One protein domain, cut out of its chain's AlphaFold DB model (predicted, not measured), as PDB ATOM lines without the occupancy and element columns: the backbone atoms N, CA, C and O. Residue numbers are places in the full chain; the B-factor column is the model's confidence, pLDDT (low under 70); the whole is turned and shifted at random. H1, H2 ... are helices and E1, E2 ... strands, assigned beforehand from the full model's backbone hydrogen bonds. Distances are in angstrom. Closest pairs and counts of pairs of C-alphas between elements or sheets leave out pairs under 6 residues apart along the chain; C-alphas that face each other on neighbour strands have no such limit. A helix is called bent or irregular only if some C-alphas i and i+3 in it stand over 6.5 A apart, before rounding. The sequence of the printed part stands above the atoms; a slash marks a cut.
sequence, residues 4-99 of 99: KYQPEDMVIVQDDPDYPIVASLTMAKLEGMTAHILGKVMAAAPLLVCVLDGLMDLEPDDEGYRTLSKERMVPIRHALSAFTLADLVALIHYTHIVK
ATOM      1  N   LYS A   4      56.581   0.330 -16.097       82.06
ATOM      2  CA  LYS A   4      56.575  -0.114 -14.698       82.06
ATOM      3  C   LYS A   4      56.428   1.093 -13.784       82.06
ATOM      4  O   LYS A   4      57.114   2.095 -13.959       82.06
ATOM      5  N   TYR A   5      55.547   0.995 -12.794       84.19
ATOM      6  CA  TYR A   5      55.427   2.013 -11.754       84.19
ATOM      7  C   TYR A   5      56.358   1.688 -10.581       84.19
ATOM      8  O   TYR A   5      56.254   0.607 -10.000       84.19
ATOM      9  N   GLN A   6      57.242   2.620 -10.225       85.31
ATOM     10  CA  GLN A   6      58.113   2.538  -9.051       85.31
ATOM     11  C   GLN A   6      57.525   3.405  -7.925       85.31
ATOM     12  O   GLN A   6      57.597   4.633  -7.994       85.31
ATOM     13  N   PRO A   7      56.904   2.795  -6.898       81.19
ATOM     14  CA  PRO A   7      56.169   3.535  -5.876       81.19
ATOM     15  C   PRO A   7      57.068   4.314  -4.913       81.19
ATOM     16  O   PRO A   7      56.603   5.299  -4.353       81.19
ATOM     17  N   GLU A   8      58.313   3.878  -4.719       84.81
ATOM     18  CA  GLU A   8      59.298   4.533  -3.843       84.81
ATOM     19  C   GLU A   8      59.686   5.911  -4.390       84.81
ATOM     20  O   GLU A   8      59.716   6.894  -3.652       84.81
ATOM     21  N   ASP A   9      59.862   5.987  -5.709       83.88
ATOM     22  CA  ASP A   9      60.302   7.188  -6.418       83.88
ATOM     23  C   ASP A   9      59.146   7.961  -7.077       83.88
ATOM     24  O   ASP A   9      59.342   9.048  -7.620       83.88
ATOM     25  N   MET A  10      57.919   7.425  -7.032       83.06
ATOM     26  CA  MET A  10      56.730   8.001  -7.675       83.06
ATOM     27  C   MET A  10      56.919   8.236  -9.185       83.06
ATOM     28  O   MET A  10      56.420   9.222  -9.741       83.06
ATOM     29  N   VAL A  11      57.632   7.332  -9.864       84.94
ATOM     30  CA  VAL A  11      57.934   7.428 -11.301       84.94
ATOM     31  C   VAL A  11      57.376   6.254 -12.091       84.94
ATOM     32  O   VAL A  11      57.225   5.139 -11.589       84.94
ATOM     33  N   ILE A  12      57.081   6.513 -13.361       83.56
ATOM     34  CA  ILE A  12      56.796   5.486 -14.356       83.56
ATOM     35  C   ILE A  12      58.035   5.355 -15.227       83.56
ATOM     36  O   ILE A  12      58.469   6.329 -15.851       83.56
ATOM     37  N   VAL A  13      58.579   4.145 -15.258       85.94
ATOM     38  CA  VAL A  13      59.759   3.802 -16.040       85.94
ATOM     39  C   VAL A  13      59.394   2.948 -17.241       85.94
ATOM     40  O   VAL A  13      58.445   2.162 -17.187       85.94
ATOM     41  N   GLN A  14      60.146   3.092 -18.323       82.38
ATOM     42  CA  GLN A  14      60.085   2.179 -19.456       82.38
ATOM     43  C   GLN A  14      61.130   1.081 -19.265       82.38
ATOM     44  O   GLN A  14      62.219   1.327 -18.755       82.38
ATOM     45  N   ASP A  15      60.806  -0.137 -19.692       73.88
ATOM     46  CA  ASP A  15      61.751  -1.260 -19.777       73.88
ATOM     47  C   ASP A  15      62.701  -1.069 -20.980       73.88
ATOM     48  O   ASP A  15      62.779  -1.908 -21.875       73.88
ATOM     49  N   ASP A  16      63.337   0.102 -21.042       75.00
ATOM     50  CA  ASP A  16      64.273   0.547 -22.067       75.00
ATOM     51  C   ASP A  16      65.449   1.260 -21.371       75.00
ATOM     52  O   ASP A  16      65.239   2.295 -20.728       75.00
ATOM     53  N   PRO A  17      66.673   0.702 -21.437       67.94
ATOM     54  CA  PRO A  17      67.831   1.247 -20.735       67.94
ATOM     55  C   PRO A  17      68.265   2.626 -21.247       67.94
ATOM     56  O   PRO A  17      68.910   3.357 -20.495       67.94
ATOM     57  N   ASP A  18      67.894   3.004 -22.473       74.00
ATOM     58  CA  ASP A  18      68.272   4.289 -23.066       74.00
ATOM     59  C   ASP A  18      67.274   5.411 -22.718       74.00
ATOM     60  O   ASP A  18      67.623   6.594 -22.748       74.00
ATOM     61  N   TYR A  19      66.046   5.054 -22.315       65.69
ATOM     62  CA  TYR A  19      64.967   5.994 -21.984       65.69
ATOM     63  C   TYR A  19      64.189   5.562 -20.728       65.69
ATOM     64  O   TYR A  19      63.003   5.230 -20.806       65.69
ATOM     65  N   PRO A  20      64.826   5.569 -19.542       71.56
ATOM     66  CA  PRO A  20      64.296   4.862 -18.384       71.56
ATOM     67  C   PRO A  20      63.109   5.560 -17.725       71.56
ATOM     68  O   PRO A  20      62.239   4.867 -17.230       71.56
ATOM     69  N   ILE A  21      63.023   6.897 -17.700       72.06
ATOM     70  CA  ILE A  21      61.952   7.616 -16.983       72.06
ATOM     71  C   ILE A  21      61.014   8.293 -17.977       72.06
ATOM     72  O   ILE A  21      61.432   9.148 -18.753       72.06
ATOM     73  N   VAL A  22      59.730   7.951 -17.893       72.38
ATOM     74  CA  VAL A  22      58.686   8.451 -18.798       72.38
ATOM     75  C   VAL A  22      57.816   9.509 -18.119       72.38
ATOM     76  O   VAL A  22      57.364  10.446 -18.773       72.38
ATOM     77  N   ALA A  23      57.585   9.397 -16.806       74.94
ATOM     78  CA  ALA A  23      56.790  10.366 -16.052       74.94
ATOM     79  C   ALA A  23      57.119  10.364 -14.550       74.94
ATOM     80  O   ALA A  23      57.413   9.315 -13.977       74.94
ATOM     81  N   SER A  24      56.990  11.528 -13.900       79.50
ATOM     82  CA  SER A  24      56.988  11.676 -12.436       79.50
ATOM     83  C   SER A  24      55.600  12.105 -11.961       79.50
ATOM     84  O   SER A  24      55.007  13.031 -12.514       79.50
ATOM     85  N   LEU A  25      55.082  11.444 -10.924       72.25
ATOM     86  CA  LEU A  25      53.736  11.667 -10.381       72.25
ATOM     87  C   LEU A  25      53.713  12.636  -9.194       72.25
ATOM     88  O   LEU A  25      52.667  12.835  -8.581       72.25
ATOM     89  N   THR A  26      54.846  13.267  -8.881       65.75
ATOM     90  CA  THR A  26      55.004  14.188  -7.742       65.75
ATOM     91  C   THR A  26      54.058  15.397  -7.783       65.75
ATOM     92  O   THR A  26      53.795  16.003  -6.747       65.75
ATOM     93  N   MET A  27      53.495  15.724  -8.951       57.78
ATOM     94  CA  MET A  27      52.584  16.860  -9.157       57.78
ATOM     95  C   MET A  27      51.154  16.451  -9.545       57.78
ATOM     96  O   MET A  27      50.289  17.313  -9.700       57.78
ATOM     97  N   ALA A  28      50.873  15.154  -9.700       60.34
ATOM     98  CA  ALA A  28      49.564  14.689 -10.139       60.34
ATOM     99  C   ALA A  28      48.569  14.674  -8.965       60.34
ATOM    100  O   ALA A  28      48.628  13.812  -8.088       60.34
ATOM    101  N   LYS A  29      47.635  15.631  -8.951       55.34
ATOM    102  CA  LYS A  29      46.463  15.618  -8.065       55.34
ATOM    103  C   LYS A  29      45.220  15.313  -8.890       55.34
ATOM    104  O   LYS A  29      44.821  16.122  -9.719       55.34
ATOM    105  N   LEU A  30      44.615  14.157  -8.642       60.81
ATOM    106  CA  LEU A  30      43.282  13.811  -9.125       60.81
ATOM    107  C   LEU A  30      42.369  13.679  -7.911       60.81
ATOM    108  O   LEU A  30      42.681  12.947  -6.969       60.81
ATOM    109  N   GLU A  31      41.267  14.426  -7.907       64.94
ATOM    110  CA  GLU A  31      40.272  14.340  -6.840       64.94
ATOM    111  C   GLU A  31      39.763  12.894  -6.722       64.94
ATOM    112  O   GLU A  31      39.423  12.255  -7.715       64.94
ATOM    113  N   GLY A  32      39.780  12.347  -5.504       65.62
ATOM    114  CA  GLY A  32      39.327  10.980  -5.232       65.62
ATOM    115  C   GLY A  32      40.308   9.852  -5.589       65.62
ATOM    116  O   GLY A  32      39.973   8.691  -5.360       65.62
ATOM    117  N   MET A  33      41.519  10.143  -6.089       68.31
ATOM    118  CA  MET A  33      42.500   9.116  -6.469       68.31
ATOM    119  C   MET A  33      43.887   9.367  -5.869       68.31
ATOM    120  O   MET A  33      44.452  10.452  -5.981       68.31
ATOM    121  N   THR A  34      44.480   8.336  -5.255       76.56
ATOM    122  CA  THR A  34      45.865   8.426  -4.775       76.56
ATOM    123  C   THR A  34      46.837   8.368  -5.952       76.56
ATOM    124  O   THR A  34      46.618   7.645  -6.926       76.56
ATOM    125  N   ALA A  35      47.959   9.079  -5.847       77.38
ATOM    126  CA  ALA A  35      48.986   9.075  -6.886       77.38
ATOM    127  C   ALA A  35      49.567   7.667  -7.154       77.38
ATOM    128  O   ALA A  35      49.959   7.368  -8.277       77.38
ATOM    129  N   HIS A  36      49.522   6.750  -6.175       78.50
ATOM    130  CA  HIS A  36      49.880   5.345  -6.393       78.50
ATOM    131  C   HIS A  36      48.890   4.593  -7.286       78.50
ATOM    132  O   HIS A  36      49.316   3.797  -8.119       78.50
ATOM    133  N   ILE A  37      47.584   4.817  -7.116       74.75
ATOM    134  CA  ILE A  37      46.564   4.207  -7.981       74.75
ATOM    135  C   ILE A  37      46.730   4.741  -9.402       74.75
ATOM    136  O   ILE A  37      46.770   3.956 -10.346       74.75
ATOM    137  N   LEU A  38      46.923   6.054  -9.542       76.94
ATOM    138  CA  LEU A  38      47.185   6.680 -10.832       76.94
ATOM    139  C   LEU A  38      48.427   6.092 -11.514       76.94
ATOM    140  O   LEU A  38      48.362   5.724 -12.682       76.94
ATOM    141  N   GLY A  39      49.535   5.949 -10.783       79.00
ATOM    142  CA  GLY A  39      50.772   5.385 -11.322       79.00
ATOM    143  C   GLY A  39      50.613   3.958 -11.826       79.00
ATOM    144  O   GLY A  39      51.075   3.640 -12.921       79.00
ATOM    145  N   LYS A  40      49.884   3.121 -11.081       78.19
ATOM    146  CA  LYS A  40      49.542   1.762 -11.516       78.19
ATOM    147  C   LYS A  40      48.687   1.763 -12.782       78.19
ATOM    148  O   LYS A  40      49.018   1.060 -13.731       78.19
ATOM    149  N   VAL A  41      47.629   2.575 -12.825       75.56
ATOM    150  CA  VAL A  41      46.730   2.661 -13.989       75.56
ATOM    151  C   VAL A  41      47.478   3.156 -15.229       75.56
ATOM    152  O   VAL A  41      47.345   2.566 -16.298       75.56
ATOM    153  N   MET A  42      48.307   4.193 -15.097       78.19
ATOM    154  CA  MET A  42      49.089   4.733 -16.212       78.19
ATOM    155  C   MET A  42      50.146   3.744 -16.718       78.19
ATOM    156  O   MET A  42      50.298   3.593 -17.928       78.19
ATOM    157  N   ALA A  43      50.840   3.031 -15.823       80.94
ATOM    158  CA  ALA A  43      51.782   1.982 -16.219       80.94
ATOM    159  C   ALA A  43      51.078   0.796 -16.909       80.94
ATOM    160  O   ALA A  43      51.627   0.198 -17.832       80.94
ATOM    161  N   ALA A  44      49.841   0.491 -16.514       77.94
ATOM    162  CA  ALA A  44      49.037  -0.578 -17.099       77.94
ATOM    163  C   ALA A  44      48.343  -0.193 -18.422       77.94
ATOM    164  O   ALA A  44      47.894  -1.078 -19.156       77.94
ATOM    165  N   ALA A  45      48.252   1.098 -18.758       77.31
ATOM    166  CA  ALA A  45      47.494   1.578 -19.914       77.31
ATOM    167  C   ALA A  45      47.920   0.948 -21.259       77.31
ATOM    168  O   ALA A  45      47.034   0.511 -21.993       77.31
ATOM    169  N   PRO A  46      49.221   0.797 -21.596       77.50
ATOM    170  CA  PRO A  46      49.623   0.151 -22.850       77.50
ATOM    171  C   PRO A  46      49.199  -1.319 -22.937       77.50
ATOM    172  O   PRO A  46      48.849  -1.803 -24.013       77.50
ATOM    173  N   LEU A  47      49.206  -2.029 -21.803       75.62
ATOM    174  CA  LEU A  47      48.746  -3.416 -21.726       75.62
ATOM    175  C   LEU A  47      47.240  -3.494 -21.969       75.62
ATOM    176  O   LEU A  47      46.782  -4.350 -22.720       75.62
ATOM    177  N   LEU A  48      46.481  -2.566 -21.381       74.56
ATOM    178  CA  LEU A  48      45.038  -2.485 -21.572       74.56
ATOM    179  C   LEU A  48      44.676  -2.196 -23.032       74.56
ATOM    180  O   LEU A  48      43.779  -2.835 -23.573       74.56
ATOM    181  N   VAL A  49      45.403  -1.279 -23.679       77.44
ATOM    182  CA  VAL A  49      45.246  -0.989 -25.110       77.44
ATOM    183  C   VAL A  49      45.513  -2.242 -25.939       77.44
ATOM    184  O   VAL A  49      44.692  -2.580 -26.777       77.44
ATOM    185  N   CYS A  50      46.591  -2.981 -25.661       76.38
ATOM    186  CA  CYS A  50      46.901  -4.229 -26.366       76.38
ATOM    187  C   CYS A  50      45.790  -5.286 -26.224       76.38
ATOM    188  O   CYS A  50      45.455  -5.966 -27.192       76.38
ATOM    189  N   VAL A  51      45.195  -5.410 -25.033       75.50
ATOM    190  CA  VAL A  51      44.057  -6.314 -24.805       75.50
ATOM    191  C   VAL A  51      42.825  -5.849 -25.580       75.50
ATOM    192  O   VAL A  51      42.195  -6.659 -26.250       75.50
ATOM    193  N   LEU A  52      42.482  -4.560 -25.508       75.50
ATOM    194  CA  LEU A  52      41.313  -4.004 -26.193       75.50
ATOM    195  C   LEU A  52      41.432  -4.114 -27.713       75.50
ATOM    196  O   LEU A  52      40.471  -4.520 -28.349       75.50
ATOM    197  N   ASP A  53      42.601  -3.817 -28.273       75.19
ATOM    198  CA  ASP A  53      42.885  -3.925 -29.707       75.19
ATOM    199  C   ASP A  53      42.674  -5.365 -30.199       75.19
ATOM    200  O   ASP A  53      41.886  -5.625 -31.106       75.19
ATOM    201  N   GLY A  54      43.244  -6.338 -29.479       72.31
ATOM    202  CA  GLY A  54      43.044  -7.755 -29.781       72.31
ATOM    203  C   GLY A  54      41.589  -8.222 -29.659       72.31
ATOM    204  O   GLY A  54      41.184  -9.131 -30.381       72.31
ATOM    205  N   LEU A  55      40.795  -7.613 -28.771       75.25
ATOM    206  CA  LEU A  55      39.366  -7.907 -28.642       75.25
ATOM    207  C   LEU A  55      38.509  -7.199 -29.701       75.25
ATOM    208  O   LEU A  55      37.486  -7.749 -30.105       75.25
ATOM    209  N   MET A  56      38.883  -5.994 -30.137       74.19
ATOM    210  CA  MET A  56      38.151  -5.250 -31.165       74.19
ATOM    211  C   MET A  56      38.361  -5.842 -32.559       74.19
ATOM    212  O   MET A  56      37.405  -5.903 -33.328       74.19
ATOM    213  N   ASP A  57      39.549  -6.378 -32.840       76.88
ATOM    214  CA  ASP A  57      39.860  -7.051 -34.108       76.88
ATOM    215  C   ASP A  57      39.342  -8.504 -34.192       76.88
ATOM    216  O   ASP A  57      39.767  -9.295 -35.050       76.88
ATOM    217  N   LEU A  58      38.474  -8.908 -33.261       79.12
ATOM    218  CA  LEU A  58      37.781 -10.187 -33.321       79.12
ATOM    219  C   LEU A  58      36.609 -10.096 -34.287       79.12
ATOM    220  O   LEU A  58      35.522  -9.629 -33.924       79.12
ATOM    221  N   GLU A  59      36.819 -10.611 -35.488       75.50
ATOM    222  CA  GLU A  59      35.734 -10.886 -36.415       75.50
ATOM    223  C   GLU A  59      34.975 -12.152 -35.981       75.50
ATOM    224  O   GLU A  59      35.586 -13.097 -35.468       75.50
ATOM    225  N   PRO A  60      33.637 -12.161 -36.104       79.69
ATOM    226  CA  PRO A  60      32.861 -13.375 -35.922       79.69
ATOM    227  C   PRO A  60      33.168 -14.372 -37.047       79.69
ATOM    228  O   PRO A  60      33.329 -13.974 -38.200       79.69
ATOM    229  N   ASP A  61      33.223 -15.657 -36.712       78.31
ATOM    230  CA  ASP A  61      33.252 -16.742 -37.688       78.31
ATOM    231  C   ASP A  61      31.868 -16.981 -38.319       78.31
ATOM    232  O   ASP A  61      30.891 -16.287 -38.018       78.31
ATOM    233  N   ASP A  62      31.783 -17.977 -39.203       84.62
ATOM    234  CA  ASP A  62      30.553 -18.337 -39.922       84.62
ATOM    235  C   ASP A  62      29.400 -18.752 -38.984       84.62
ATOM    236  O   ASP A  62      28.232 -18.705 -39.374       84.62
ATOM    237  N   GLU A  63      29.706 -19.127 -37.737       85.06
ATOM    238  CA  GLU A  63      28.736 -19.480 -36.694       85.06
ATOM    239  C   GLU A  63      28.448 -18.305 -35.735       85.06
ATOM    240  O   GLU A  63      27.626 -18.415 -34.821       85.06
ATOM    241  N   GLY A  64      29.076 -17.149 -35.959       80.25
ATOM    242  CA  GLY A  64      28.930 -15.948 -35.144       80.25
ATOM    243  C   GLY A  64      29.814 -15.922 -33.893       80.25
ATOM    244  O   GLY A  64      29.711 -14.979 -33.100       80.25
ATOM    245  N   TYR A  65      30.686 -16.915 -33.692       79.69
ATOM    246  CA  TYR A  65      31.611 -16.950 -32.564       79.69
ATOM    247  C   TYR A  65      32.841 -16.089 -32.835       79.69
ATOM    248  O   TYR A  65      33.384 -16.039 -33.932       79.69
ATOM    249  N   ARG A  66      33.329 -15.411 -31.796       77.62
ATOM    250  CA  ARG A  66      34.558 -14.615 -31.855       77.62
ATOM    251  C   ARG A  66      35.685 -15.399 -31.210       77.62
ATOM    252  O   ARG A  66      35.760 -15.483 -29.984       77.62
ATOM    253  N   THR A  67      36.545 -15.992 -32.031       78.25
ATOM    254  CA  THR A  67      37.656 -16.825 -31.565       78.25
ATOM    255  C   THR A  67      39.003 -16.189 -31.901       78.25
ATOM    256  O   THR A  67      39.218 -15.624 -32.970       78.25
ATOM    257  N   LEU A  68      39.932 -16.252 -30.947       75.38
ATOM    258  CA  LEU A  68      41.311 -15.804 -31.131       75.38
ATOM    259  C   LEU A  68      42.183 -17.005 -31.479       75.38
ATOM    260  O   LEU A  68      42.148 -18.022 -30.782       75.38
ATOM    261  N   SER A  69      43.021 -16.867 -32.507       76.94
ATOM    262  CA  SER A  69      44.071 -17.852 -32.762       76.94
ATOM    263  C   SER A  69      45.063 -17.882 -31.596       76.94
ATOM    264  O   SER A  69      45.215 -16.913 -30.841       76.94
ATOM    265  N   LYS A  70      45.783 -18.997 -31.460       77.12
ATOM    266  CA  LYS A  70      46.797 -19.161 -30.413       77.12
ATOM    267  C   LYS A  70      47.853 -18.058 -30.480       77.12
ATOM    268  O   LYS A  70      48.259 -17.551 -29.440       77.12
ATOM    269  N   GLU A  71      48.262 -17.665 -31.681       78.81
ATOM    270  CA  GLU A  71      49.245 -16.609 -31.928       78.81
ATOM    271  C   GLU A  71      48.717 -15.239 -31.488       78.81
ATOM    272  O   GLU A  71      49.429 -14.507 -30.801       78.81
ATOM    273  N   ARG A  72      47.451 -14.914 -31.798       70.44
ATOM    274  CA  ARG A  72      46.810 -13.652 -31.376       70.44
ATOM    275  C   ARG A  72      46.551 -13.600 -29.866       70.44
ATOM    276  O   ARG A  72      46.521 -12.522 -29.283       70.44
ATOM    277  N   MET A  73      46.432 -14.756 -29.209       77.69
ATOM    278  CA  MET A  73      46.259 -14.854 -27.756       77.69
ATOM    279  C   MET A  73      47.554 -14.603 -26.965       77.69
ATOM    280  O   MET A  73      47.492 -14.187 -25.811       77.69
ATOM    281  N   VAL A  74      48.735 -14.843 -27.547       77.88
ATOM    282  CA  VAL A  74      50.034 -14.653 -26.865       77.88
ATOM    283  C   VAL A  74      50.216 -13.239 -26.292       77.88
ATOM    284  O   VAL A  74      50.493 -13.142 -25.093       77.88
ATOM    285  N   PRO A  75      50.047 -12.145 -27.063       70.31
ATOM    286  CA  PRO A  75      50.214 -10.790 -26.534       70.31
ATOM    287  C   PRO A  75      49.183 -10.444 -25.450       70.31
ATOM    288  O   PRO A  75      49.556  -9.873 -24.427       70.31
ATOM    289  N   ILE A  76      47.925 -10.878 -25.603       73.69
ATOM    290  CA  ILE A  76      46.863 -10.697 -24.595       73.69
ATOM    291  C   ILE A  76      47.219 -11.437 -23.304       73.69
ATOM    292  O   ILE A  76      47.148 -10.874 -22.216       73.69
ATOM    293  N   ARG A  77      47.659 -12.694 -23.408       74.06
ATOM    294  CA  ARG A  77      48.088 -13.493 -22.258       74.06
ATOM    295  C   ARG A  77      49.274 -12.852 -21.543       74.06
ATOM    296  O   ARG A  77      49.279 -12.817 -20.318       74.06
ATOM    297  N   HIS A  78      50.268 -12.359 -22.281       72.25
ATOM    298  CA  HIS A  78      51.405 -11.650 -21.690       72.25
ATOM    299  C   HIS A  78      50.950 -10.374 -20.971       72.25
ATOM    300  O   HIS A  78      51.342 -10.158 -19.825       72.25
ATOM    301  N   ALA A  79      50.058  -9.593 -21.583       69.44
ATOM    302  CA  ALA A  79      49.492  -8.393 -20.973       69.44
ATOM    303  C   ALA A  79      48.703  -8.698 -19.690       69.44
ATOM    304  O   ALA A  79      48.909  -8.046 -18.669       69.44
ATOM    305  N   LEU A  80      47.870  -9.741 -19.703       69.88
ATOM    306  CA  LEU A  80      47.115 -10.185 -18.530       69.88
ATOM    307  C   LEU A  80      48.009 -10.793 -17.444       69.88
ATOM    308  O   LEU A  80      47.715 -10.643 -16.266       69.88
ATOM    309  N   SER A  81      49.114 -11.451 -17.807       69.94
ATOM    310  CA  SER A  81      50.061 -12.004 -16.824       69.94
ATOM    311  C   SER A  81      50.841 -10.931 -16.061       69.94
ATOM    312  O   SER A  81      51.304 -11.185 -14.953       69.94
ATOM    313  N   ALA A  82      50.959  -9.735 -16.640       65.88
ATOM    314  CA  ALA A  82      51.521  -8.562 -15.983       65.88
ATOM    315  C   ALA A  82      50.478  -7.797 -15.142       65.88
ATOM    316  O   ALA A  82      50.845  -6.883 -14.408       65.88
ATOM    317  N   PHE A  83      49.197  -8.173 -15.225       67.25
ATOM    318  CA  PHE A  83      48.100  -7.577 -14.468       67.25
ATOM    319  C   PHE A  83      47.899  -8.314 -13.143       67.25
ATOM    320  O   PHE A  83      47.583  -9.505 -13.117       67.25
ATOM    321  N   THR A  84      48.021  -7.610 -12.019       67.06
ATOM    322  CA  THR A  84      47.609  -8.163 -10.725       67.06
ATOM    323  C   THR A  84      46.118  -7.919 -10.481       67.06
ATOM    324  O   THR A  84      45.507  -7.009 -11.046       67.06
ATOM    325  N   LEU A  85      45.513  -8.691  -9.569       58.59
ATOM    326  CA  LEU A  85      44.142  -8.436  -9.108       58.59
ATOM    327  C   LEU A  85      43.988  -7.008  -8.548       58.59
ATOM    328  O   LEU A  85      42.937  -6.392  -8.700       58.59
ATOM    329  N   ALA A  86      45.046  -6.459  -7.941       58.38
ATOM    330  CA  ALA A  86      45.057  -5.088  -7.444       58.38
ATOM    331  C   ALA A  86      45.003  -4.051  -8.579       58.38
ATOM    332  O   ALA A  86      44.345  -3.024  -8.423       58.38
ATOM    333  N   ASP A  87      45.641  -4.326  -9.719       62.62
ATOM    334  CA  ASP A  87      45.601  -3.452 -10.899       62.62
ATOM    335  C   ASP A  87      44.219  -3.482 -11.558       62.62
ATOM    336  O   ASP A  87      43.699  -2.440 -11.955       62.62
ATOM    337  N   LEU A  88      43.562  -4.648 -11.579       63.78
ATOM    338  CA  LEU A  88      42.175  -4.779 -12.034       63.78
ATOM    339  C   LEU A  88      41.203  -4.003 -11.128       63.78
ATOM    340  O   LEU A  88      40.349  -3.267 -11.618       63.78
ATOM    341  N   VAL A  89      41.353  -4.123  -9.803       58.91
ATOM    342  CA  VAL A  89      40.539  -3.379  -8.826       58.91
ATOM    343  C   VAL A  89      40.746  -1.870  -8.968       58.91
ATOM    344  O   VAL A  89      39.766  -1.128  -8.911       58.91
ATOM    345  N   ALA A  90      41.982  -1.414  -9.187       59.69
ATOM    346  CA  ALA A  90      42.299  -0.008  -9.434       59.69
ATOM    347  C   ALA A  90      41.624   0.523 -10.711       59.69
ATOM    348  O   ALA A  90      41.078   1.626 -10.708       59.69
ATOM    349  N   LEU A  91      41.602  -0.281 -11.777       61.28
ATOM    350  CA  LEU A  91      40.961   0.074 -13.043       61.28
ATOM    351  C   LEU A  91      39.436   0.152 -12.925       61.28
ATOM    352  O   LEU A  91      38.829   1.116 -13.386       61.28
ATOM    353  N   ILE A  92      38.820  -0.818 -12.245       60.94
ATOM    354  CA  ILE A  92      37.379  -0.806 -11.959       60.94
ATOM    355  C   ILE A  92      37.025   0.415 -11.101       60.94
ATOM    356  O   ILE A  92      36.080   1.135 -11.428       60.94
ATOM    357  N   HIS A  93      37.815   0.710 -10.061       54.16
ATOM    358  CA  HIS A  93      37.623   1.911  -9.242       54.16
ATOM    359  C   HIS A  93      37.700   3.189 -10.082       54.16
ATOM    360  O   HIS A  93      36.826   4.037  -9.943       54.16
ATOM    361  N   TYR A  94      38.663   3.320 -11.001       53.53
ATOM    362  CA  TYR A  94      38.722   4.467 -11.916       53.53
ATOM    363  C   TYR A  94      37.433   4.612 -12.740       53.53
ATOM    364  O   TYR A  94      36.838   5.686 -12.771       53.53
ATOM    365  N   THR A  95      36.928   3.525 -13.332       52.69
ATOM    366  CA  THR A  95      35.687   3.576 -14.132       52.69
ATOM    367  C   THR A  95      34.417   3.879 -13.326       52.69
ATOM    368  O   THR A  95      33.392   4.227 -13.911       52.69
ATOM    369  N   HIS A  96      34.447   3.722 -12.000       47.38
ATOM    370  CA  HIS A  96      33.309   3.985 -11.112       47.38
ATOM    371  C   HIS A  96      33.409   5.309 -10.349       47.38
ATOM    372  O   HIS A  96      32.376   5.830  -9.947       47.38
ATOM    373  N   ILE A  97      34.612   5.866 -10.177       47.31
ATOM    374  CA  ILE A  97      34.823   7.198  -9.586       47.31
ATOM    375  C   ILE A  97      34.556   8.311 -10.616       47.31
ATOM    376  O   ILE A  97      34.136   9.396 -10.238       47.31
ATOM    377  N   VAL A  98      34.748   8.053 -11.916       42.97
ATOM    378  CA  VAL A  98      34.496   9.029 -13.002       42.97
ATOM    379  C   VAL A  98      33.016   9.026 -13.457       42.97
ATOM    380  O   VAL A  98      32.708   9.332 -14.605       42.97
ATOM    381  N   LYS A  99      32.076   8.667 -12.575       37.25
ATOM    382  CA  LYS A  99      30.629   8.776 -12.823       37.25
ATOM    383  C   LYS A  99      29.973   9.772 -11.884       37.25
ATOM    384  O   LYS A  99      30.305   9.741 -10.682       37.25
TER     385      LYS A  99
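This is residues 4 to 99 of the 99 residues of an uncharacterized protein of Asticcacaulis benevestitus DSM 16100 = ATCC BAA-896 (UniProt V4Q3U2). A small three-stranded sheet, E1 E2 E3, packs on H1a, the first arm of a bent helix, and H3 crosses that arm on its side away from the sheet. The second arm, H1b, runs away from the sheet and H2 comes back beside it, a helical hairpin whose far link sticks out with residues 60 to 65. The printed part has 96 residues, with three named strands followed by three named helices; the sheet, in order E1 E2 E3, is a meander, each strand the antiparallel neighbour of the one before, and the class is mostly helix. The whole is loose, with a radius of gyration of the C-alphas of 16.2 A, and flat, spanning 52 by 39 by 18 A.

E1, residues 4 to 6, and E2, residues 11 to 14, form a hairpin, with N 4 and O 13 2.8 A apart, within hydrogen-bond range. E2 and E3, residues 21 to 24, form another, with N 12 and O 23 at 2.9 A. By its hydrogen bonds H1, residues 35 to 56, was assigned as one helix, but it is bent: C-alphas 43 and 46 are 7.2 A apart, and arms H1a, residues 35 to 43, and H1b, residues 46 to 56, stand at a steep tilt of 51 degrees. H1a is on the sheet at a height of 7.7 A; its closest C-alphas to E1 are those of Ala 43 and Lys 4, 5.4 A apart. H3, residues 85 to 97, touches H1a with residues 87 to 91 alone, about perpendicular at 74 degrees; the closest C-alphas, of Ile 37 and Ala 90, are 6.2 A apart. H1b touches H2, residues 70 to 81, opposite ways at 37 degrees, only just a steep tilt; the closest C-alphas, of Leu 47 and Ala 79, are 5.1 A apart. H2 is only just irregular, C-alphas 72 and 75 being 6.6 A apart. Every O i to N i+4 pair is within hydrogen-bond range in H1a, H1b and H3, and 6 of 8 in H2.

E1 begins at C-alpha 4 (56.575, -0.114, -14.698). From first to last C-alpha H1a measures 12.1 A, H1b 15.2 A, H2 15.7 A and H3 18.2 A, ending at C-alpha 97 (34.823, 7.198, -9.586).

The farthest C-alphas, of Thr 26 and Asp 62, are 51.9 A apart. The printed part has no cut; the link H1 to H2 is long, at 13 residues. The pLDDT is under 70 in 31 residues, among them 26 to 33 and 79 to 99.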